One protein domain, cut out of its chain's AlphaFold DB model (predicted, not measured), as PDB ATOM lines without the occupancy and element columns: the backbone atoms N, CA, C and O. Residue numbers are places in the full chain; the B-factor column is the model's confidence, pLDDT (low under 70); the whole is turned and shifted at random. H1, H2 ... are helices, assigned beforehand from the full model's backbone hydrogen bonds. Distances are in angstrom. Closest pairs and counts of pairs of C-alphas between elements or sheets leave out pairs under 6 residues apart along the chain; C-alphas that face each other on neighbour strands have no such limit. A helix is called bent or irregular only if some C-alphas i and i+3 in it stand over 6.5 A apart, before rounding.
ATOM      1  N   ARG A  12     314.235 163.984 381.125       57.31
ATOM      2  CA  ARG A  12     313.198 162.936 381.097       57.31
ATOM      3  C   ARG A  12     311.790 163.545 381.112       57.31
ATOM      4  O   ARG A  12     310.898 163.014 380.466       57.31
ATOM      5  N   THR A  13     311.615 164.681 381.789       55.78
ATOM      6  CA  THR A  13     310.347 165.408 381.902       55.78
ATOM      7  C   THR A  13     309.859 165.986 380.574       55.78
ATOM      8  O   THR A  13     308.673 165.870 380.279       55.78
ATOM      9  N   LEU A  14     310.745 166.538 379.740       55.66
ATOM     10  CA  LEU A  14     310.358 167.127 378.456       55.66
ATOM     11  C   LEU A  14     310.056 166.053 377.402       55.66
ATOM     12  O   LEU A  14     309.151 166.216 376.588       55.66
ATOM     13  N   SER A  15     310.755 164.916 377.472       66.12
ATOM     14  CA  SER A  15     310.455 163.734 376.655       66.12
ATOM     15  C   SER A  15     309.096 163.117 377.014       66.12
ATOM     16  O   SER A  15     308.304 162.806 376.125       66.12
ATOM     17  N   ILE A  16     308.775 163.016 378.311       72.00
ATOM     18  CA  ILE A  16     307.466 162.541 378.785       72.00
ATOM     19  C   ILE A  16     306.357 163.519 378.376       72.00
ATOM     20  O   ILE A  16     305.341 163.089 377.836       72.00
ATOM     21  N   ALA A  17     306.560 164.828 378.557       72.50
ATOM     22  CA  ALA A  17     305.600 165.846 378.134       72.50
ATOM     23  C   ALA A  17     305.346 165.801 376.616       72.50
ATOM     24  O   ALA A  17     304.195 165.827 376.184       72.50
ATOM     25  N   GLY A  18     306.397 165.642 375.805       77.88
ATOM     26  CA  GLY A  18     306.274 165.475 374.356       77.88
ATOM     27  C   GLY A  18     305.504 164.213 373.957       77.88
ATOM     28  O   GLY A  18     304.675 164.261 373.052       77.88
ATOM     29  N   GLN A  19     305.715 163.095 374.658       79.19
ATOM     30  CA  GLN A  19     304.944 161.866 374.442       79.19
ATOM     31  C   GLN A  19     303.469 162.035 374.817       79.19
ATOM     32  O   GLN A  19     302.605 161.569 374.079       79.19
ATOM     33  N   ILE A  20     303.167 162.728 375.919       79.88
ATOM     34  CA  ILE A  20     301.787 163.032 376.322       79.88
ATOM     35  C   ILE A  20     301.096 163.865 375.239       79.88
ATOM     36  O   ILE A  20     300.004 163.507 374.805       79.88
ATOM     37  N   VAL A  21     301.745 164.924 374.745       82.19
ATOM     38  CA  VAL A  21     301.205 165.762 373.661       82.19
ATOM     39  C   VAL A  21     300.983 164.946 372.386       82.19
ATOM     40  O   VAL A  21     299.928 165.064 371.770       82.19
ATOM     41  N   LEU A  22     301.928 164.078 372.013       82.88
ATOM     42  CA  LEU A  22     301.804 163.206 370.842       82.88
ATOM     43  C   LEU A  22     300.581 162.282 370.944       82.88
ATOM     44  O   LEU A  22     299.816 162.169 369.987       82.88
ATOM     45  N   TRP A  23     300.369 161.657 372.105       85.12
ATOM     46  CA  TRP A  23     299.196 160.816 372.346       85.12
ATOM     47  C   TRP A  23     297.899 161.627 372.331       85.12
ATOM     48  O   TRP A  23     296.935 161.213 371.695       85.12
ATOM     49  N   VAL A  24     297.881 162.810 372.949       81.00
ATOM     50  CA  VAL A  24     296.725 163.721 372.913       81.00
ATOM     51  C   VAL A  24     296.380 164.112 371.472       81.00
ATOM     52  O   VAL A  24     295.216 164.038 371.088       81.00
ATOM     53  N   MET A  25     297.370 164.452 370.641       79.69
ATOM     54  CA  MET A  25     297.146 164.752 369.223       79.69
ATOM     55  C   MET A  25     296.634 163.532 368.453       79.69
ATOM     56  O   MET A  25     295.666 163.652 367.708       79.69
ATOM     57  N   PHE A  26     297.233 162.356 368.661       80.19
ATOM     58  CA  PHE A  26     296.790 161.107 368.036       80.19
ATOM     59  C   PHE A  26     295.326 160.780 368.378       80.19
ATOM     60  O   PHE A  26     294.582 160.315 367.517       80.19
ATOM     61  N   PHE A  27     294.887 161.078 369.604       75.00
ATOM     62  CA  PHE A  27     293.521 160.820 370.061       75.00
ATOM     63  C   PHE A  27     292.497 161.885 369.660       75.00
ATOM     64  O   PHE A  27     291.336 161.542 369.446       75.00
ATOM     65  N   LEU A  28     292.898 163.152 369.532       73.38
ATOM     66  CA  LEU A  28     292.017 164.235 369.074       73.38
ATOM     67  C   LEU A  28     291.856 164.263 367.547       73.38
ATOM     68  O   LEU A  28     290.852 164.763 367.040       73.38
ATOM     69  N   PHE A  29     292.812 163.703 366.807       72.19
ATOM     70  CA  PHE A  29     292.836 163.729 365.344       72.19
ATOM     71  C   PHE A  29     291.574 163.141 364.671       72.19
ATOM     72  O   PHE A  29     291.031 163.790 363.774       72.19
ATOM     73  N   PRO A  30     291.017 161.988 365.102       66.31
ATOM     74  CA  PRO A  30     289.781 161.461 364.522       66.31
ATOM     75  C   PRO A  30     288.562 162.363 364.757       66.31
ATOM     76  O   PRO A  30     287.719 162.485 363.873       66.31
ATOM     77  N   LEU A  31     288.473 163.030 365.913       66.69
ATOM     78  CA  LEU A  31     287.361 163.940 366.228       66.69
ATOM     79  C   LEU A  31     287.357 165.175 365.319       66.69
ATOM     80  O   LEU A  31     286.300 165.724 365.035       66.69
ATOM     81  N   HIS A  32     288.532 165.595 364.846       62.56
ATOM     82  CA  HIS A  32     288.666 166.728 363.935       62.56
ATOM     83  C   HIS A  32     288.305 166.374 362.482       62.56
ATOM     84  O   HIS A  32     287.764 167.206 361.760       62.56
ATOM     85  N   LEU A  33     288.583 165.138 362.050       61.19
ATOM     86  CA  LEU A  33     288.290 164.676 360.687       61.19
ATOM     87  C   LEU A  33     286.815 164.310 360.473       61.19
ATOM     88  O   LEU A  33     286.291 164.477 359.371       61.19
ATOM     89  N   TYR A  34     286.140 163.802 361.504       56.62
ATOM     90  CA  TYR A  34     284.738 163.408 361.423       56.62
ATOM     91  C   TYR A  34     283.834 164.538 361.917       56.62
ATOM     92  O   TYR A  34     283.490 164.607 363.092       56.62
ATOM     93  N   ASN A  35     283.371 165.387 360.998       46.91
ATOM     94  CA  ASN A  35     282.308 166.356 361.271       46.91
ATOM     95  C   ASN A  35     280.934 165.644 361.319       46.91
ATOM     96  O   ASN A  35     280.053 165.882 360.494       46.91
ATOM     97  N   VAL A  36     280.787 164.666 362.218       53.72
ATOM     98  CA  VAL A  36     279.621 163.774 362.312       53.72
ATOM     99  C   VAL A  36     278.902 164.023 363.635       53.72
ATOM    100  O   VAL A  36     279.521 164.006 364.695       53.72
ATOM    101  N   ARG A  37     277.575 164.218 363.593       51.38
ATOM    102  CA  ARG A  37     276.736 164.197 364.803       51.38
ATOM    103  C   ARG A  37     276.770 162.788 365.395       51.38
ATOM    104  O   ARG A  37     276.205 161.859 364.822       51.38
ATOM    105  N   ILE A  38     277.454 162.639 366.523       57.25
ATOM    106  CA  ILE A  38     277.535 161.388 367.279       57.25
ATOM    107  C   ILE A  38     276.155 161.137 367.902       57.25
ATOM    108  O   ILE A  38     275.717 161.901 368.754       57.25
ATOM    109  N   MET A  39     275.457 160.096 367.443       52.19
ATOM    110  CA  MET A  39     274.126 159.712 367.948       52.19
ATOM    111  C   MET A  39     274.190 158.688 369.096       52.19
ATOM    112  O   MET A  39     273.157 158.349 369.666       52.19
ATOM    113  N   ASP A  40     275.386 158.191 369.429       64.50
ATOM    114  CA  ASP A  40     275.610 157.177 370.463       64.50
ATOM    115  C   ASP A  40     276.215 157.808 371.735       64.50
ATOM    116  O   ASP A  40     277.341 158.318 371.682       64.50
ATOM    117  N   PRO A  41     275.517 157.768 372.888       65.06
ATOM    118  CA  PRO A  41     276.018 158.327 374.145       65.06
ATOM    119  C   PRO A  41     277.261 157.600 374.688       65.06
ATOM    120  O   PRO A  41     278.022 158.187 375.458       65.06
ATOM    121  N   HIS A  42     277.511 156.351 374.282       69.69
ATOM    122  CA  HIS A  42     278.621 155.540 374.792       69.69
ATOM    123  C   HIS A  42     279.896 155.605 373.939       69.69
ATOM    124  O   HIS A  42     280.938 155.072 374.334       69.69
ATOM    125  N   PHE A  43     279.859 156.310 372.805       72.38
ATOM    126  CA  PHE A  43     280.981 156.414 371.870       72.38
ATOM    127  C   PHE A  43     282.288 156.885 372.537       72.38
ATOM    128  O   PHE A  43     283.345 156.278 372.351       72.38
ATOM    129  N   PHE A  44     282.224 157.939 373.358       72.69
ATOM    130  CA  PHE A  44     283.409 158.510 374.009       72.69
ATOM    131  C   PHE A  44     284.024 157.574 375.055       72.69
ATOM    132  O   PHE A  44     285.247 157.462 375.131       72.69
ATOM    133  N   GLN A  45     283.190 156.879 375.835       76.81
ATOM    134  CA  GLN A  45     283.651 155.922 376.848       76.81
ATOM    135  C   GLN A  45     284.387 154.755 376.188       76.81
ATOM    136  O   GLN A  45     285.482 154.380 376.607       76.81
ATOM    137  N   ARG A  46     283.821 154.239 375.096       75.44
ATOM    138  CA  ARG A  46     284.413 153.175 374.291       75.44
ATOM    139  C   ARG A  46     285.765 153.574 373.694       75.44
ATOM    140  O   ARG A  46     286.740 152.841 373.839       75.44
ATOM    141  N   GLN A  47     285.843 154.754 373.079       76.88
ATOM    142  CA  GLN A  47     287.081 155.241 372.473       76.88
ATOM    143  C   GLN A  47     288.182 155.483 373.518       76.88
ATOM    144  O   GLN A  47     289.350 155.209 373.249       76.88
ATOM    145  N   LEU A  48     287.827 155.962 374.717       80.12
ATOM    146  CA  LEU A  48     288.775 156.150 375.817       80.12
ATOM    147  C   LEU A  48     289.412 154.819 376.246       80.12
ATOM    148  O   LEU A  48     290.630 154.749 376.403       80.12
ATOM    149  N   ILE A  49     288.598 153.770 376.405       83.25
ATOM    150  CA  ILE A  49     289.070 152.435 376.795       83.25
ATOM    151  C   ILE A  49     290.053 151.895 375.750       83.25
ATOM    152  O   ILE A  49     291.175 151.533 376.105       83.25
ATOM    153  N   ASP A  50     289.675 151.912 374.467       81.00
ATOM    154  CA  ASP A  50     290.522 151.414 373.372       81.00
ATOM    155  C   ASP A  50     291.869 152.168 373.318       81.00
ATOM    156  O   ASP A  50     292.945 151.576 373.194       81.00
ATOM    157  N   ASN A  51     291.829 153.489 373.502       82.94
ATOM    158  CA  ASN A  51     293.008 154.353 373.498       82.94
ATOM    159  C   ASN A  51     293.988 154.046 374.645       82.94
ATOM    160  O   ASN A  51     295.201 153.987 374.422       82.94
ATOM    161  N   ILE A  52     293.482 153.825 375.864       86.00
ATOM    162  CA  ILE A  52     294.309 153.455 377.024       86.00
ATOM    163  C   ILE A  52     295.026 152.124 376.763       86.00
ATOM    164  O   ILE A  52     296.222 151.999 377.039       86.00
ATOM    165  N   PHE A  53     294.326 151.147 376.181       88.00
ATOM    166  CA  PHE A  53     294.913 149.852 375.838       88.00
ATOM    167  C   PHE A  53     296.004 149.965 374.768       88.00
ATOM    168  O   PHE A  53     297.053 149.336 374.910       88.00
ATOM    169  N   PHE A  54     295.821 150.803 373.744       87.44
ATOM    170  CA  PHE A  54     296.857 151.045 372.732       87.44
ATOM    171  C   PHE A  54     298.121 151.691 373.311       87.44
ATOM    172  O   PHE A  54     299.232 151.278 372.963       87.44
ATOM    173  N   VAL A  55     297.975 152.650 374.228       87.19
ATOM    174  CA  VAL A  55     299.108 153.265 374.940       87.19
ATOM    175  C   VAL A  55     299.849 152.219 375.762       87.19
ATOM    176  O   VAL A  55     301.072 152.098 375.662       87.19
ATOM    177  N   LEU A  56     299.112 151.425 376.543       89.06
ATOM    178  CA  LEU A  56     299.691 150.372 377.372       89.06
ATOM    179  C   LEU A  56     300.454 149.357 376.514       89.06
ATOM    180  O   LEU A  56     301.609 149.048 376.804       89.06
ATOM    181  N   LEU A  57     299.841 148.885 375.428       91.50
ATOM    182  CA  LEU A  57     300.449 147.953 374.482       91.50
ATOM    183  C   LEU A  57     301.743 148.517 373.881       91.50
ATOM    184  O   LEU A  57     302.755 147.813 373.845       91.50
ATOM    185  N   PHE A  58     301.741 149.785 373.463       90.81
ATOM    186  CA  PHE A  58     302.930 150.442 372.924       90.81
ATOM    187  C   PHE A  58     304.074 150.460 373.946       90.81
ATOM    188  O   PHE A  58     305.191 150.034 373.640       90.81
ATOM    189  N   TYR A  59     303.804 150.893 375.180       88.94
ATOM    190  CA  TYR A  59     304.840 151.000 376.208       88.94
ATOM    191  C   TYR A  59     305.326 149.642 376.720       88.94
ATOM    192  O   TYR A  59     306.531 149.481 376.926       88.94
ATOM    193  N   VAL A  60     304.445 148.649 376.876       92.06
ATOM    194  CA  VAL A  60     304.852 147.275 377.223       92.06
ATOM    195  C   VAL A  60     305.763 146.707 376.133       92.06
ATOM    196  O   VAL A  60     306.793 146.101 376.435       92.06
ATOM    197  N   ASN A  61     305.455 146.955 374.860       92.88
ATOM    198  CA  ASN A  61     306.312 146.514 373.770       92.88
ATOM    199  C   ASN A  61     307.687 147.210 373.786       92.88
ATOM    200  O   ASN A  61     308.723 146.546 373.847       92.88
ATOM    201  N   VAL A  62     307.704 148.546 373.799       89.88
ATOM    202  CA  VAL A  62     308.927 149.362 373.680       89.88
ATOM    203  C   VAL A  62     309.850 149.244 374.897       89.88
ATOM    204  O   VAL A  62     311.076 149.217 374.741       89.88
ATOM    205  N   ASN A  63     309.292 149.184 376.108       88.31
ATOM    206  CA  ASN A  63     310.081 149.188 377.343       88.31
ATOM    207  C   ASN A  63     310.380 147.787 377.884       88.31
ATOM    208  O   ASN A  63     311.391 147.627 378.565       88.31
ATOM    209  N   TYR A  64     309.554 146.780 377.581       91.44
ATOM    210  CA  TYR A  64     309.727 145.431 378.122       91.44
ATOM    211  C   TYR A  64     310.010 144.377 377.046       91.44
ATOM    212  O   TYR A  64     311.075 143.758 377.090       91.44
ATOM    213  N   LEU A  65     309.123 144.170 376.065       91.38
ATOM    214  CA  LEU A  65     309.286 143.063 375.106       91.38
ATOM    215  C   LEU A  65     310.509 143.233 374.202       91.38
ATOM    216  O   LEU A  65     311.303 142.298 374.055       91.38
ATOM    217  N   VAL A  66     310.684 144.419 373.618       90.62
ATOM    218  CA  VAL A  66     311.791 144.690 372.699       90.62
ATOM    219  C   VAL A  66     313.140 144.566 373.415       90.62
ATOM    220  O   VAL A  66     313.964 143.769 372.959       90.62
ATOM    221  N   PRO A  67     313.389 145.234 374.563       87.81
ATOM    222  CA  PRO A  67     314.680 145.124 375.238       87.81
ATOM    223  C   PRO A  67     314.957 143.735 375.815       87.81
ATOM    224  O   PRO A  67     316.101 143.279 375.801       87.81
ATOM    225  N   LYS A  68     313.930 143.047 376.327       90.00
ATOM    226  CA  LYS A  68     314.110 141.760 377.004       90.00
ATOM    227  C   LYS A  68     314.283 140.595 376.037       90.00
ATOM    228  O   LYS A  68     315.040 139.679 376.350       90.00
ATOM    229  N   TYR A  69     313.600 140.619 374.892       92.12
ATOM    230  CA  TYR A  69     313.549 139.473 373.984       92.12
ATOM    231  C   TYR A  69     314.112 139.777 372.598       92.12
ATOM    232  O   TYR A  69     314.966 139.026 372.131       92.12
ATOM    233  N   LEU A  70     313.699 140.875 371.954       90.12
ATOM    234  CA  LEU A  70     314.101 141.165 370.573       90.12
ATOM    235  C   LEU A  70     315.590 141.524 370.469       90.12
ATOM    236  O   LEU A  70     316.304 140.942 369.658       90.12
ATOM    237  N   ILE A  71     316.072 142.418 371.339       88.31
ATOM    238  CA  ILE A  71     317.483 142.843 371.366       88.31
ATOM    239  C   ILE A  71     318.407 141.691 371.789       88.31
ATOM    240  O   ILE A  71     319.512 141.566 371.276       88.31
ATOM    241  N   LYS A  72     317.940 140.804 372.678       87.56
ATOM    242  CA  LYS A  72     318.703 139.629 373.138       87.56
ATOM    243  C   LYS A  72     318.665 138.438 372.168       87.56
ATOM    244  O   LYS A  72     319.130 137.361 372.520       87.56
ATOM    245  N   GLY A  73     318.061 138.587 370.985       88.69
ATOM    246  CA  GLY A  73     317.963 137.520 369.983       88.69
ATOM    247  C   GLY A  73     316.947 136.410 370.300       88.69
ATOM    248  O   GLY A  73     316.816 135.464 369.527       88.69
ATOM    249  N   LEU A  74     316.169 136.526 371.381       92.88
ATOM    250  CA  LEU A  74     315.137 135.562 371.790       92.88
ATOM    251  C   LEU A  74     313.833 135.781 370.999       92.88
ATOM    252  O   LEU A  74     312.783 136.093 371.566       92.88
ATOM    253  N   LYS A  75     313.901 135.619 369.670       90.75
ATOM    254  CA  LYS A  75     312.805 135.935 368.734       90.75
ATOM    255  C   LYS A  75     311.515 135.172 369.043       90.75
ATOM    256  O   LYS A  75     310.445 135.767 369.020       90.75
ATOM    257  N   THR A  76     311.606 133.889 369.395       90.88
ATOM    258  CA  THR A  76     310.433 133.060 369.728       90.88
ATOM    259  C   THR A  76     309.658 133.626 370.916       90.88
ATOM    260  O   THR A  76     308.450 133.802 370.821       90.88
ATOM    261  N   LYS A  77     310.354 134.014 371.994       91.12
ATOM    262  CA  LYS A  77     309.748 134.637 373.185       91.12
ATOM    263  C   LYS A  77     309.166 136.025 372.900       91.12
ATOM    264  O   LYS A  77     308.179 136.414 373.518       91.12
ATOM    265  N   TYR A  78     309.766 136.770 371.972       92.81
ATOM    266  CA  TYR A  78     309.222 138.051 371.527       92.81
ATOM    267  C   TYR A  78     307.901 137.861 370.772       92.81
ATOM    268  O   TYR A  78     306.904 138.482 371.130       92.81
ATOM    269  N   PHE A  79     307.869 136.976 369.769       93.06
ATOM    270  CA  PHE A  79     306.663 136.741 368.973       93.06
ATOM    271  C   PHE A  79     305.532 136.114 369.789       93.06
ATOM    272  O   PHE A  79     304.383 136.505 369.605       93.06
ATOM    273  N   THR A  80     305.832 135.220 370.739       93.38
ATOM    274  CA  THR A  80     304.807 134.720 371.668       93.38
ATOM    275  C   THR A  80     304.280 135.831 372.575       93.38
ATOM    276  O   THR A  80     303.071 135.940 372.750       93.38
ATOM    277  N   GLY A  81     305.146 136.711 373.091       91.62
ATOM    278  CA  GLY A  81     304.727 137.880 373.871       91.62
ATOM    279  C   GLY A  81     303.844 138.850 373.079       91.62
ATOM    280  O   GLY A  81     302.821 139.308 373.584       91.62
ATOM    281  N   VAL A  82     304.194 139.117 371.819       93.12
ATOM    282  CA  VAL A  82     303.377 139.921 370.899       93.12
ATOM    283  C   VAL A  82     302.029 139.252 370.623       93.12
ATOM    284  O   VAL A  82     301.003 139.924 370.681       93.12
ATOM    285  N   ALA A  83     302.002 137.939 370.381       92.38
ATOM    286  CA  ALA A  83     300.761 137.196 370.172       92.38
ATOM    287  C   ALA A  83     299.842 137.257 371.403       92.38
ATOM    288  O   ALA A  83     298.641 137.462 371.257       92.38
ATOM    289  N   ILE A  84     300.405 137.163 372.615       93.62
ATOM    290  CA  ILE A  84     299.659 137.330 373.870       93.62
ATOM    291  C   ILE A  84     299.082 138.748 373.977       93.62
ATOM    292  O   ILE A  84     297.909 138.895 374.302       93.62
ATOM    293  N   LEU A  85     299.860 139.793 373.669       91.25
ATOM    294  CA  LEU A  85     299.347 141.170 373.673       91.25
ATOM    295  C   LEU A  85     298.213 141.369 372.661       91.25
ATOM    296  O   LEU A  85     297.209 141.997 372.987       91.25
ATOM    297  N   LEU A  86     298.343 140.811 371.456       90.00
ATOM    298  CA  LEU A  86     297.290 140.873 370.442       90.00
ATOM    299  C   LEU A  86     296.033 140.112 370.876       90.00
ATOM    300  O   LEU A  86     294.927 140.595 370.643       90.00
ATOM    301  N   LEU A  87     296.183 138.970 371.554       90.44
ATOM    302  CA  LEU A  87     295.063 138.232 372.137       90.44
ATOM    303  C   LEU A  87     294.366 139.044 373.239       90.44
ATOM    304  O   LEU A  87     293.141 139.070 373.289       90.44
ATOM    305  N   ILE A  88     295.125 139.736 374.093       90.19
ATOM    306  CA  ILE A  88     294.567 140.618 375.130       90.19
ATOM    307  C   ILE A  88     293.733 141.733 374.489       90.19
ATOM    308  O   ILE A  88     292.603 141.957 374.918       90.19
ATOM    309  N   VAL A  89     294.249 142.385 373.442       87.62
ATOM    310  CA  VAL A  89     293.497 143.412 372.702       87.62
ATOM    311  C   VAL A  89     292.254 142.823 372.041       87.62
ATOM    312  O   VAL A  89     291.183 143.417 372.099       87.62
ATOM    313  N   PHE A  90     292.359 141.633 371.450       86.56
ATOM    314  CA  PHE A  90     291.219 140.947 370.850       86.56
ATOM    315  C   PHE A  90     290.117 140.659 371.882       86.56
ATOM    316  O   PHE A  90     288.956 141.002 371.663       86.56
ATOM    317  N   CYS A  91     290.477 140.092 373.036       87.62
ATOM    318  CA  CYS A  91     289.547 139.843 374.136       87.62
ATOM    319  C   CYS A  91     288.924 141.142 374.661       87.62
ATOM    320  O   CYS A  91     287.715 141.195 374.881       87.62
ATOM    321  N   GLN A  92     289.728 142.196 374.820       89.38
ATOM    322  CA  GLN A  92     289.247 143.518 375.214       89.38
ATOM    323  C   GLN A  92     288.224 144.063 374.211       89.38
ATOM    324  O   GLN A  92     287.161 144.516 374.628       89.38
ATOM    325  N   GLN A  93     288.484 143.947 372.906       83.25
ATOM    326  CA  GLN A  93     287.563 144.403 371.868       83.25
ATOM    327  C   GLN A  93     286.213 143.675 371.945       83.25
ATOM    328  O   GLN A  93     285.165 144.309 371.832       83.25
ATOM    329  N   LEU A  94     286.224 142.359 372.181       82.50
ATOM    330  CA  LEU A  94     284.998 141.570 372.341       82.50
ATOM    331  C   LEU A  94     284.187 141.996 373.569       82.50
ATOM    332  O   LEU A  94     282.958 142.050 373.504       82.50
ATOM    333  N   LEU A  95     284.860 142.282 374.685       84.06
ATOM    334  CA  LEU A  95     284.209 142.746 375.909       84.06
ATOM    335  C   LEU A  95     283.594 144.131 375.713       84.06
ATOM    336  O   LEU A  95     282.437 144.333 376.073       84.06
ATOM    337  N   THR A  96     284.331 145.053 375.093       81.56
ATOM    338  CA  THR A  96     283.844 146.404 374.807       81.56
ATOM    339  C   THR A  96     282.638 146.370 373.857       81.56
ATOM    340  O   THR A  96     281.642 147.034 374.125       81.56
ATOM    341  N   GLU A  97     282.655 145.549 372.802       76.12
ATOM    342  CA  GLU A  97     281.492 145.383 371.906       76.12
ATOM    343  C   GLU A  97     280.264 144.804 372.621       76.12
ATOM    344  O   GLU A  97     279.134 145.205 372.352       76.12
ATOM    345  N   ARG A  98     280.462 143.858 373.547       76.00
ATOM    346  CA  ARG A  98     279.352 143.284 374.322       76.00
ATOM    347  C   ARG A  98     278.788 144.248 375.356       76.00
ATOM    348  O   ARG A  98     277.581 144.244 375.566       76.00
ATOM    349  N   ALA A  99     279.640 145.036 376.004       78.44
ATOM    350  CA  ALA A  99     279.224 145.988 377.028       78.44
ATOM    351  C   ALA A  99     278.461 147.187 376.441       78.44
ATOM    352  O   ALA A  99     277.569 147.716 377.095       78.44
ATOM    353  N   PHE A 100     278.787 147.589 375.207       72.00
ATOM    354  CA  PHE A 100     278.255 148.789 374.555       72.00
ATOM    355  C   PHE A 100     277.492 148.465 373.257       72.00
ATOM    356  O   PHE A 100     277.730 149.087 372.223       72.00
ATOM    357  N   GLN A 101     276.590 147.474 373.281       62.50
ATOM    358  CA  GLN A 101     275.752 147.159 372.116       62.50
ATOM    359  C   GLN A 101     274.865 148.361 371.737       62.50
ATOM    360  O   GLN A 101     274.166 148.886 372.607       62.50
ATOM    361  N   PHE A 210     279.065 142.369 359.426       63.06
ATOM    362  CA  PHE A 210     279.998 143.153 358.618       63.06
ATOM    363  C   PHE A 210     280.581 144.344 359.399       63.06
ATOM    364  O   PHE A 210     281.795 144.562 359.379       63.06
ATOM    365  N   ALA A 211     279.745 145.080 360.140       63.00
ATOM    366  CA  ALA A 211     280.195 146.172 361.002       63.00
ATOM    367  C   ALA A 211     281.142 145.683 362.114       63.00
ATOM    368  O   ALA A 211     282.208 146.269 362.316       63.00
ATOM    369  N   PHE A 212     280.805 144.565 362.762       64.31
ATOM    370  CA  PHE A 212     281.645 143.929 363.779       64.31
ATOM    371  C   PHE A 212     283.035 143.548 363.237       64.31
ATOM    372  O   PHE A 212     284.060 143.903 363.828       64.31
ATOM    373  N   PHE A 213     283.103 142.903 362.067       70.25
ATOM    374  CA  PHE A 213     284.379 142.562 361.429       70.25
ATOM    375  C   PHE A 213     285.208 143.799 361.066       70.25
ATOM    376  O   PHE A 213     286.432 143.780 361.212       70.25
ATOM    377  N   MET A 214     284.578 144.890 360.621       71.44
ATOM    378  CA  MET A 214     285.294 146.131 360.312       71.44
ATOM    379  C   MET A 214     285.942 146.756 361.548       71.44
ATOM    380  O   MET A 214     287.092 147.196 361.472       71.44
ATOM    381  N   VAL A 215     285.233 146.779 362.676       70.50
ATOM    382  CA  VAL A 215     285.755 147.335 363.927       70.50
ATOM    383  C   VAL A 215     286.900 146.481 364.467       70.50
ATOM    384  O   VAL A 215     287.967 147.009 364.787       70.50
ATOM    385  N   LEU A 216     286.723 145.159 364.477       74.44
ATOM    386  CA  LEU A 216     287.752 144.215 364.897       74.44
ATOM    387  C   LEU A 216     289.018 144.322 364.031       74.44
ATOM    388  O   LEU A 216     290.134 144.391 364.551       74.44
ATOM    389  N   ARG A 217     288.845 144.410 362.704       78.31
ATOM    390  CA  ARG A 217     289.945 144.617 361.752       78.31
ATOM    391  C   ARG A 217     290.684 145.921 362.040       78.31
ATOM    392  O   ARG A 217     291.911 145.918 362.060       78.31
ATOM    393  N   ARG A 218     289.961 147.019 362.287       77.62
ATOM    394  CA  ARG A 218     290.557 148.326 362.596       77.62
ATOM    395  C   ARG A 218     291.454 148.240 363.834       77.62
ATOM    396  O   ARG A 218     292.631 148.575 363.726       77.62
ATOM    397  N   SER A 219     290.942 147.725 364.954       79.25
ATOM    398  CA  SER A 219     291.702 147.613 366.212       79.25
ATOM    399  C   SER A 219     292.921 146.692 366.102       79.25
ATOM    400  O   SER A 219     293.976 146.963 366.684       79.25
ATOM    401  N   PHE A 220     292.815 145.620 365.313       83.69
ATOM    402  CA  PHE A 220     293.951 144.748 365.030       83.69
ATOM    403  C   PHE A 220     295.032 145.470 364.214       83.69
ATOM    404  O   PHE A 220     296.210 145.439 364.573       83.69
ATOM    405  N   THR A 221     294.642 146.174 363.144       81.94
ATOM    406  CA  THR A 221     295.591 146.911 362.295       81.94
ATOM    407  C   THR A 221     296.302 148.046 363.034       81.94
ATOM    408  O   THR A 221     297.509 148.208 362.860       81.94
ATOM    409  N   THR A 222     295.608 148.791 363.904       84.56
ATOM    410  CA  THR A 222     296.224 149.857 364.713       84.56
ATOM    411  C   THR A 222     297.196 149.293 365.744       84.56
ATOM    412  O   THR A 222     298.301 149.812 365.887       84.56
ATOM    413  N   SER A 223     296.835 148.191 366.408       87.25
ATOM    414  CA  SER A 223     297.715 147.501 367.360       87.25
ATOM    415  C   SER A 223     298.991 147.002 366.693       87.25
ATOM    416  O   SER A 223     300.088 147.236 367.196       87.25
ATOM    417  N   LEU A 224     298.861 146.353 365.533       89.31
ATOM    418  CA  LEU A 224     300.008 145.857 364.780       89.31
ATOM    419  C   LEU A 224     300.933 147.003 364.355       89.31
ATOM    420  O   LEU A 224     302.148 146.905 364.527       89.31
ATOM    421  N   LEU A 225     300.366 148.107 363.858       90.38
ATOM    422  CA  LEU A 225     301.132 149.290 363.470       90.38
ATOM    423  C   LEU A 225     301.920 149.867 364.656       90.38
ATOM    424  O   LEU A 225     303.115 150.125 364.525       90.38
ATOM    425  N   LEU A 226     301.284 150.023 365.823       89.56
ATOM    426  CA  LEU A 226     301.937 150.548 367.028       89.56
ATOM    427  C   LEU A 226     303.075 149.649 367.516       89.56
ATOM    428  O   LEU A 226     304.130 150.155 367.910       89.56
ATOM    429  N   LEU A 227     302.898 148.326 367.460       90.88
ATOM    430  CA  LEU A 227     303.961 147.378 367.793       90.88
ATOM    431  C   LEU A 227     305.150 147.520 366.842       90.88
ATOM    432  O   LEU A 227     306.286 147.620 367.301       90.88
ATOM    433  N   LEU A 228     304.904 147.571 365.529       91.62
ATOM    434  CA  LEU A 228     305.964 147.692 364.527       91.62
ATOM    435  C   LEU A 228     306.724 149.015 364.655       91.62
ATOM    436  O   LEU A 228     307.953 149.005 364.731       91.62
ATOM    437  N   VAL A 229     306.006 150.138 364.738       91.12
ATOM    438  CA  VAL A 229     306.607 151.474 364.874       91.12
ATOM    439  C   VAL A 229     307.390 151.587 366.181       91.12
ATOM    440  O   VAL A 229     308.527 152.055 366.173       91.12
ATOM    441  N   GLY A 230     306.830 151.109 367.296       87.94
ATOM    442  CA  GLY A 230     307.512 151.115 368.589       87.94
ATOM    443  C   GLY A 230     308.790 150.274 368.580       87.94
ATOM    444  O   GLY A 230     309.842 150.734 369.033       87.94
ATOM    445  N   SER A 231     308.730 149.066 368.017       89.75
ATOM    446  CA  SER A 231     309.898 148.189 367.902       89.75
ATOM    447  C   SER A 231     310.971 148.780 366.999       89.75
ATOM    448  O   SER A 231     312.142 148.786 367.380       89.75
ATOM    449  N   PHE A 232     310.585 149.336 365.850       90.50
ATOM    450  CA  PHE A 232     311.508 150.019 364.949       90.50
ATOM    451  C   PHE A 232     312.184 151.215 365.631       90.50
ATOM    452  O   PHE A 232     313.411 151.316 365.622       90.50
ATOM    453  N   TRP A 233     311.406 152.077 366.292       89.56
ATOM    454  CA  TRP A 233     311.931 153.234 367.015       89.56
ATOM    455  C   TRP A 233     312.933 152.823 368.102       89.56
ATOM    456  O   TRP A 233     314.029 153.380 368.185       89.56
ATOM    457  N   LYS A 234     312.600 151.802 368.905       89.00
ATOM    458  CA  LYS A 234     313.475 151.318 369.980       89.00
ATOM    459  C   LYS A 234     314.763 150.693 369.450       89.00
ATOM    460  O   LYS A 234     315.824 150.961 370.012       89.00
ATOM    461  N   LEU A 235     314.680 149.886 368.391       89.94
ATOM    462  CA  LEU A 235     315.852 149.296 367.740       89.94
ATOM    463  C   LEU A 235     316.766 150.377 367.163       89.94
ATOM    464  O   LEU A 235     317.957 150.369 367.455       89.94
ATOM    465  N   SER A 236     316.204 151.341 366.432       85.12
ATOM    466  CA  SER A 236     316.951 152.468 365.870       85.12
ATOM    467  C   SER A 236     317.667 153.277 366.957       85.12
ATOM    468  O   SER A 236     318.857 153.572 366.834       85.12
ATOM    469  N   PHE A 237     316.980 153.566 368.067       85.50
ATOM    470  CA  PHE A 237     317.576 154.270 369.201       85.50
ATOM    471  C   PHE A 237     318.736 153.488 369.830       85.50
ATOM    472  O   PHE A 237     319.785 154.063 370.120       85.50
ATOM    473  N   VAL A 238     318.561 152.179 370.043       87.88
ATOM    474  CA  VAL A 238     319.610 151.332 370.627       87.88
ATOM    475  C   VAL A 238     320.803 151.219 369.686       87.88
ATOM    476  O   VAL A 238     321.919 151.437 370.138       87.88
ATOM    477  N   TRP A 239     320.586 150.973 368.392       84.31
ATOM    478  CA  TRP A 239     321.664 150.925 367.400       84.31
ATOM    479  C   TRP A 239     322.460 152.223 367.347       84.31
ATOM    480  O   TRP A 239     323.683 152.182 367.404       84.31
ATOM    481  N   SER A 240     321.787 153.377 367.334       81.88
ATOM    482  CA  SER A 240     322.475 154.671 367.359       81.88
ATOM    483  C   SER A 240     323.320 154.865 368.624       81.88
ATOM    484  O   SER A 240     324.391 155.465 368.559       81.88
ATOM    485  N   LYS A 241     322.866 154.358 369.778       87.06
ATOM    486  CA  LYS A 241     323.644 154.417 371.021       87.06
ATOM    487  C   LYS A 241     324.853 153.481 370.975       87.06
ATOM    488  O   LYS A 241     325.944 153.907 371.329       87.06
ATOM    489  N   THR A 242     324.657 152.245 370.521       87.44
ATOM    490  CA  THR A 242     325.726 151.247 370.411       87.44
ATOM    491  C   THR A 242     326.814 151.695 369.442       87.44
ATOM    492  O   THR A 242     327.987 151.485 369.723       87.44
ATOM    493  N   GLU A 243     326.452 152.348 368.338       86.00
ATOM    494  CA  GLU A 243     327.438 152.851 367.380       86.00
ATOM    495  C   GLU A 243     328.327 153.934 367.995       86.00
ATOM    496  O   GLU A 243     329.547 153.864 367.906       86.00
TER     497      GLU A 243
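Overview. This is residues 12 to 101 and 210 to 243 of the 453 residues of the protein "Histidine kinase" of Arachidicoccus rhizosphaerae (UniProt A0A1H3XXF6). The longest helix, H4, lies slantwise over a hairpin of two helices, H2 and H3, and the three make a bundle that runs up and down, each against the one before. H1 is a loosely attached arm on the side of H2 away from H3; residues 12 to 22 and residues 28 to 39, of which 28 to 33 belong to H1, stick out. The printed part has 124 residues with four named helices, H1 to H4 in order, and no named strand: all helix. It is elongated, 53 by 34 by 20 A, and only just compact, close to loose, with a radius of gyration of the C-alphas of 16.5 A.

Arrangement. H4, residues 210 to 243, touches H2, residues 43 to 70, with residues 223 to 235 alone, closest at the C-alphas of Val 62 and Gly 230, 5.6 A; the tilt of 36 degrees is only just steep, the same way. H4 touches H3, residues 75 to 99, with residues 216 to 223 alone, closest at the C-alphas of Gln 93 and Leu 216, 7.0 A; the tilt of 34 degrees, opposite ways, is only just shallow. H2 and H3 form a hairpin at a shallow tilt of 10 degrees, with the C-alphas of Tyr 69 and Tyr 78 closest, 5.2 A. H1, residues 12 to 33, is close to but not clearly touching H2, at a steep tilt of 42 degrees, opposite ways; the C-alphas of Phe 27 and Asn 51 are closest, 7.3 A. H1 is apart from H3 and H4. Every O i to N i+4 pair is within hydrogen-bond range in H3 and H4, against 16 of 18 in H1 and 22 of 24 in H2.

Along the chain. H4 spans 49.2 A, from C-alpha 210 at (279.998, 143.153, 358.618) to C-alpha 243 at (327.438, 152.851, 367.380). H2 spans 36.5 A, H3 36.0 A and H1 32.2 A, from C-alpha 12 at (313.198, 162.936, 381.097). H1 has a kink of 28 degrees near residue 27, and H2 one of 31 degrees near residue 61. Both are only just irregular: C-alphas 27 and 30, and C-alphas 63 and 66, are 6.7 A apart.

Size, cuts and confidence. The C-alphas farthest apart, of Met 39 and Glu 243, are 53.8 A apart. Residues 102 to 209 are not printed, and C-alphas 101 and 210 are 14.7 A apart across this cut, in the link from H3 to H4. The link from H2 to H3 is tight, that from H1 to H2 short. The mean pLDDT of the printed part is 80.8; residues 12 to 15, 30 to 42, 101 and 210 to 212 are under 70.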